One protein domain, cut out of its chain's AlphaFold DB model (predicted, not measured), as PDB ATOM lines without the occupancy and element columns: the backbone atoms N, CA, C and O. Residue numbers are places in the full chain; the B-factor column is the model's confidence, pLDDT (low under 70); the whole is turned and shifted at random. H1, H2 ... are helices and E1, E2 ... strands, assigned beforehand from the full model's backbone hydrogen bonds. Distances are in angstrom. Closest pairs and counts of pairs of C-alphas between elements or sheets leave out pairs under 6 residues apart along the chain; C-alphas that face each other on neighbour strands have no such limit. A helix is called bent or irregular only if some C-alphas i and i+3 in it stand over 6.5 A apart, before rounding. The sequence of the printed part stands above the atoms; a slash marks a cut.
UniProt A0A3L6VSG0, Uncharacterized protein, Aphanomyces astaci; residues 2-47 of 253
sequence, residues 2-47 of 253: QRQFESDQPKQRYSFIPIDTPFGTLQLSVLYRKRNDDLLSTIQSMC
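This is residues 2 to 47 of the 253 residues of an uncharacterized protein of Aphanomyces astaci (UniProt A0A3L6VSG0). The domain is one long, narrow two-stranded ribbon: the chain goes out through E1 and E2, turns at residues 22 and 23, and comes back through E3 and E4. Helix H1 sticks out beyond the other end of this ribbon, and residues 2 to 10, with no named element, lead off sideways from the start of E1. The printed part has 46 residues, with four named strands and one named helix in the order E1, E2, E3, E4, H1; the strands make two antiparallel sheets of two, E1 - E4 and E2 - E3, and the class is mixed, helices and strands. The whole is extended, with a radius of gyration of the C-alphas of 17.3 A, and its outline is flat, spanning 56 by 28 by 13 A.

The printed part begins at Gln 2, and its first element is E1, residues 11 to 15, with C-alpha 11 at (135.640, 122.006, 136.897) and a length of 13.1 A from first to last C-alpha. E2, residues 19 to 21, measures 6.4 A, and E3, residues 24 to 26, measures 6.7 A. E4, residues 29 to 33, measures 13.6 A and begins with C-alpha 29 at (128.946, 117.898, 146.882). H1, residues 37 to 46, measures 14.7 A and ends with C-alpha 46 at (139.947, 145.995, 128.267).

E1 and E4 are antiparallel neighbours at 159 degrees between their directions. Their C-alphas 15 and 29 face each other at 4.1 A, and N 12 and O 32 are within hydrogen-bond range at 2.8 A, as are N 30 and O 14 at 2.8 A. E2 and E3 form a hairpin, antiparallel at 150 degrees. In it C-alphas 20 and 25 face each other at 4.4 A, and N 19 and O 26 are within hydrogen-bond range at 2.9 A, as are N 24 and O 21 at 3.0 A. E3 runs on into E4 across a break of 2 residues, at 30 degrees. H1 is apart from E1, E2 and E3. In H1 every O i to N i+4 pair is within hydrogen-bond range, and the helix is not bent.

The two C-alphas farthest apart, those of Pro 22 and Cys 47, are 56.1 A from each other. Residues 20 to 25 stand free, and so do residues 37 to 47, of which 37 to 46 belong to H1. The printed part has no cut, and the four links between its elements are tight. The mean pLDDT of the printed part is 77.4; the model's confidence is low, under 70, at residues 2 to 10 and 36 to 47.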
ATOM      1  N   GLN A   2     123.758 112.679 124.846       46.22
ATOM      2  CA  GLN A   2     124.677 112.741 125.987       46.22
ATOM      3  C   GLN A   2     125.662 113.874 125.712       46.22
ATOM      4  O   GLN A   2     126.470 113.783 124.793       46.22
ATOM      5  N   ARG A   3     125.560 114.968 126.472       58.44
ATOM      6  CA  ARG A   3     126.610 115.987 126.501       58.44
ATOM      7  C   ARG A   3     127.803 115.365 127.210       58.44
ATOM      8  O   ARG A   3     127.897 115.406 128.431       58.44
ATOM      9  N   GLN A   4     128.636 114.691 126.427       57.31
ATOM     10  CA  GLN A   4     129.891 114.126 126.877       57.31
ATOM     11  C   GLN A   4     130.712 115.272 127.458       57.31
ATOM     12  O   GLN A   4     130.929 116.302 126.817       57.31
ATOM     13  N   PHE A   5     131.073 115.139 128.728       55.50
ATOM     14  CA  PHE A   5     131.840 116.159 129.407       55.50
ATOM     15  C   PHE A   5     133.269 116.143 128.841       55.50
ATOM     16  O   PHE A   5     134.103 115.405 129.343       55.50
ATOM     17  N   GLU A   6     133.557 116.980 127.836       59.62
ATOM     18  CA  GLU A   6     134.923 117.401 127.466       59.62
ATOM     19  C   GLU A   6     135.852 117.546 128.689       59.62
ATOM     20  O   GLU A   6     135.535 118.215 129.685       59.62
ATOM     21  N   SER A   7     136.988 116.870 128.626       60.78
ATOM     22  CA  SER A   7     137.930 116.703 129.733       60.78
ATOM     23  C   SER A   7     138.580 118.016 130.167       60.78
ATOM     24  O   SER A   7     138.848 118.188 131.353       60.78
ATOM     25  N   ASP A   8     138.737 118.950 129.228       62.28
ATOM     26  CA  ASP A   8     139.648 120.094 129.358       62.28
ATOM     27  C   ASP A   8     139.019 121.353 129.970       62.28
ATOM     28  O   ASP A   8     139.702 122.353 130.178       62.28
ATOM     29  N   GLN A   9     137.719 121.345 130.282       67.88
ATOM     30  CA  GLN A   9     137.085 122.517 130.893       67.88
ATOM     31  C   GLN A   9     137.343 122.577 132.405       67.88
ATOM     32  O   GLN A   9     137.196 121.552 133.078       67.88
ATOM     33  N   PRO A  10     137.625 123.768 132.972       69.75
ATOM     34  CA  PRO A  10     137.831 123.920 134.405       69.75
ATOM     35  C   PRO A  10     136.561 123.521 135.166       69.75
ATOM     36  O   PRO A  10     135.475 124.089 134.985       69.75
ATOM     37  N   LYS A  11     136.701 122.505 136.018       81.88
ATOM     38  CA  LYS A  11     135.640 122.006 136.897       81.88
ATOM     39  C   LYS A  11     135.875 122.560 138.296       81.88
ATOM     40  O   LYS A  11     136.992 122.527 138.795       81.88
ATOM     41  N   GLN A  12     134.819 123.049 138.928       85.44
ATOM     42  CA  GLN A  12     134.835 123.502 140.309       85.44
ATOM     43  C   GLN A  12     133.905 122.617 141.131       85.44
ATOM     44  O   GLN A  12     132.791 122.302 140.706       85.44
ATOM     45  N   ARG A  13     134.378 122.194 142.304       89.25
ATOM     46  CA  ARG A  13     133.590 121.412 143.254       89.25
ATOM     47  C   ARG A  13     133.196 122.290 144.428       89.25
ATOM     48  O   ARG A  13     134.050 122.898 145.060       89.25
ATOM     49  N   TYR A  14     131.914 122.308 144.747       92.94
ATOM     50  CA  TYR A  14     131.397 122.856 145.988       92.94
ATOM     51  C   TYR A  14     130.964 121.701 146.884       92.94
ATOM     52  O   TYR A  14     130.278 120.794 146.423       92.94
ATOM     53  N   SER A  15     131.392 121.692 148.143       94.56
ATOM     54  CA  SER A  15     130.994 120.662 149.109       94.56
ATOM     55  C   SER A  15     130.292 121.340 150.276       94.56
ATOM     56  O   SER A  15     130.802 122.320 150.812       94.56
ATOM     57  N   PHE A  16     129.120 120.831 150.637       96.06
ATOM     58  CA  PHE A  16     128.387 121.284 151.812       96.06
ATOM     59  C   PHE A  16     129.043 120.725 153.076       96.06
ATOM     60  O   PHE A  16     129.739 119.704 153.028       96.06
ATOM     61  N   ILE A  17     128.803 121.390 154.207       95.62
ATOM     62  CA  ILE A  17     129.240 120.891 155.513       95.62
ATOM     63  C   ILE A  17     128.557 119.536 155.752       95.62
ATOM     64  O   ILE A  17     127.331 119.459 155.615       95.62
ATOM     65  N   PRO A  18     129.315 118.473 156.070       97.38
ATOM     66  CA  PRO A  18     128.723 117.179 156.364       97.38
ATOM     67  C   PRO A  18     127.814 117.245 157.595       97.38
ATOM     68  O   PRO A  18     128.109 117.956 158.554       97.38
ATOM     69  N   ILE A  19     126.712 116.499 157.564       97.50
ATOM     70  CA  ILE A  19     125.764 116.402 158.677       97.50
ATOM     71  C   ILE A  19     125.919 115.027 159.308       97.50
ATOM     72  O   ILE A  19     125.618 114.014 158.673       97.50
ATOM     73  N   ASP A  20     126.359 114.991 160.560       97.38
ATOM     74  CA  ASP A  20     126.442 113.749 161.316       97.38
ATOM     75  C   ASP A  20     125.062 113.327 161.819       97.38
ATOM     76  O   ASP A  20     124.290 114.115 162.369       97.38
ATOM     77  N   THR A  21     124.754 112.051 161.626       96.75
ATOM     78  CA  THR A  21     123.525 111.413 162.090       96.75
ATOM     79  C   THR A  21     123.878 110.148 162.875       96.75
ATOM     80  O   THR A  21     124.969 109.599 162.696       96.75
ATOM     81  N   PRO A  22     122.961 109.605 163.698       96.69
ATOM     82  CA  PRO A  22     123.182 108.330 164.388       96.69
ATOM     83  C   PRO A  22     123.478 107.143 163.456       96.69
ATOM     84  O   PRO A  22     123.951 106.108 163.913       96.69
ATOM     85  N   PHE A  23     123.192 107.286 162.160       95.06
ATOM     86  CA  PHE A  23     123.374 106.257 161.139       95.06
ATOM     87  C   PHE A  23     124.577 106.530 160.219       95.06
ATOM     88  O   PHE A  23     124.803 105.776 159.276       95.06
ATOM     89  N   GLY A  24     125.345 107.594 160.480       96.62
ATOM     90  CA  GLY A  24     126.508 107.998 159.692       96.62
ATOM     91  C   GLY A  24     126.445 109.453 159.232       96.62
ATOM     92  O   GLY A  24     125.574 110.220 159.643       96.62
ATOM     93  N   THR A  25     127.373 109.837 158.364       97.38
ATOM     94  CA  THR A  25     127.534 111.223 157.915       97.38
ATOM     95  C   THR A  25     126.930 111.423 156.528       97.38
ATOM     96  O   THR A  25     127.300 110.748 155.567       97.38
ATOM     97  N   LEU A  26     126.026 112.394 156.400       97.12
ATOM     98  CA  LEU A  26     125.502 112.843 155.117       97.12
ATOM     99  C   LEU A  26     126.417 113.927 154.538       97.12
ATOM    100  O   LEU A  26     126.508 115.025 155.086       97.12
ATOM    101  N   GLN A  27     127.055 113.644 153.401       96.50
ATOM    102  CA  GLN A  27     127.892 114.603 152.682       96.50
ATOM    103  C   GLN A  27     127.333 114.876 151.286       96.50
ATOM    104  O   GLN A  27     127.153 113.965 150.479       96.50
ATOM    105  N   LEU A  28     127.104 116.155 150.980       96.50
ATOM    106  CA  LEU A  28     126.671 116.599 149.660       96.50
ATOM    107  C   LEU A  28     127.792 117.385 148.981       96.50
ATOM    108  O   LEU A  28     128.400 118.270 149.583       96.50
ATOM    109  N   SER A  29     128.050 117.091 147.709       93.75
ATOM    110  CA  SER A  29     128.946 117.898 146.882       93.75
ATOM    111  C   SER A  29     128.430 118.021 145.452       93.75
ATOM    112  O   SER A  29     127.755 117.133 144.934       93.75
ATOM    113  N   VAL A  30     128.730 119.156 144.831       94.19
ATOM    114  CA  VAL A  30     128.338 119.514 143.472       94.19
ATOM    115  C   VAL A  30     129.602 119.810 142.684       94.19
ATOM    116  O   VAL A  30     130.373 120.691 143.050       94.19
ATOM    117  N   LEU A  31     129.802 119.090 141.586       90.12
ATOM    118  CA  LEU A  31     130.839 119.378 140.602       90.12
ATOM    119  C   LEU A  31     130.192 120.087 139.411       90.12
ATOM    120  O   LEU A  31     129.298 119.535 138.773       90.12
ATOM    121  N   TYR A  32     130.642 121.297 139.098       85.81
ATOM    122  CA  TYR A  32     130.132 122.078 137.975       85.81
ATOM    123  C   TYR A  32     131.273 122.626 137.119       85.81
ATOM    124  O   TYR A  32     132.417 122.722 137.550       85.81
ATOM    125  N   ARG A  33     130.971 122.969 135.865       81.50
ATOM    126  CA  ARG A  33     131.928 123.621 134.965       81.50
ATOM    127  C   ARG A  33     131.870 125.122 135.150       81.50
ATOM    128  O   ARG A  33     130.791 125.706 135.053       81.50
ATOM    129  N   LYS A  34     133.027 125.741 135.348       78.50
ATOM    130  CA  LYS A  34     133.139 127.194 135.360       78.50
ATOM    131  C   LYS A  34     133.363 127.662 133.924       78.50
ATOM    132  O   LYS A  34     134.471 127.570 133.411       78.50
ATOM    133  N   ARG A  35     132.310 128.128 133.251       73.94
ATOM    134  CA  ARG A  35     132.487 128.827 131.970       73.94
ATOM    135  C   ARG A  35     132.999 130.228 132.277       73.94
ATOM    136  O   ARG A  35     132.328 130.977 132.978       73.94
ATOM    137  N   ASN A  36     134.198 130.546 131.800       65.25
ATOM    138  CA  ASN A  36     134.791 131.883 131.910       65.25
ATOM    139  C   ASN A  36     134.696 132.647 130.579       65.25
ATOM    140  O   ASN A  36     135.401 133.639 130.408       65.25
ATOM    141  N   ASP A  37     133.859 132.184 129.646       65.50
ATOM    142  CA  ASP A  37     133.795 132.693 128.270       65.50
ATOM    143  C   ASP A  37     133.533 134.215 128.233       65.50
ATOM    144  O   ASP A  37     134.154 134.931 127.446       65.50
ATOM    145  N   ASP A  38     132.725 134.735 129.166       60.66
ATOM    146  CA  ASP A  38     132.447 136.175 129.303       60.66
ATOM    147  C   ASP A  38     133.548 136.959 130.043       60.66
ATOM    148  O   ASP A  38     133.768 138.138 129.775       60.66
ATOM    149  N   LEU A  39     134.286 136.326 130.963       61.72
ATOM    150  CA  LEU A  39     135.366 136.989 131.706       61.72
ATOM    151  C   LEU A  39     136.610 137.170 130.835       61.72
ATOM    152  O   LEU A  39     137.214 138.237 130.843       61.72
ATOM    153  N   LEU A  40     136.982 136.150 130.059       60.41
ATOM    154  CA  LEU A  40     138.127 136.222 129.150       60.41
ATOM    155  C   LEU A  40     137.883 137.228 128.020       60.41
ATOM    156  O   LEU A  40     138.775 138.016 127.712       60.41
ATOM    157  N   SER A  41     136.677 137.254 127.452       60.41
ATOM    158  CA  SER A  41     136.293 138.238 126.431       60.41
ATOM    159  C   SER A  41     136.228 139.667 126.985       60.41
ATOM    160  O   SER A  41     136.692 140.594 126.324       60.41
ATOM    161  N   THR A  42     135.757 139.852 128.222       62.69
ATOM    162  CA  THR A  42     135.777 141.162 128.902       62.69
ATOM    163  C   THR A  42     137.197 141.634 129.242       62.69
ATOM    164  O   THR A  42     137.511 142.812 129.116       62.69
ATOM    165  N   ILE A  43     138.098 140.735 129.644       61.34
ATOM    166  CA  ILE A  43     139.504 141.098 129.895       61.34
ATOM    167  C   ILE A  43     140.204 141.454 128.576       61.34
ATOM    168  O   ILE A  43     140.921 142.450 128.505       61.34
ATOM    169  N   GLN A  44     139.958 140.695 127.505       61.47
ATOM    170  CA  GLN A  44     140.515 140.983 126.180       61.47
ATOM    171  C   GLN A  44     140.020 142.315 125.602       61.47
ATOM    172  O   GLN A  44     140.795 143.005 124.940       61.47
ATOM    173  N   SER A  45     138.769 142.706 125.863       59.53
ATOM    174  CA  SER A  45     138.253 144.007 125.427       59.53
ATOM    175  C   SER A  45     138.850 145.179 126.213       59.53
ATOM    176  O   SER A  45     139.011 146.256 125.647       59.53
ATOM    177  N   MET A  46     139.255 144.973 127.472       52.91
ATOM    178  CA  MET A  46     139.947 145.995 128.267       52.91
ATOM    179  C   MET A  46     141.451 146.101 127.972       52.91
ATOM    180  O   MET A  46     142.011 147.189 128.073       52.91
ATOM    181  N   CYS A  47     142.122 145.015 127.572       53.62
ATOM    182  CA  CYS A  47     143.554 145.041 127.234       53.62
ATOM    183  C   CYS A  47     143.865 145.631 125.848       53.62
ATOM    184  O   CYS A  47     145.036 145.819 125.520       53.62
TER     185      CYS A  47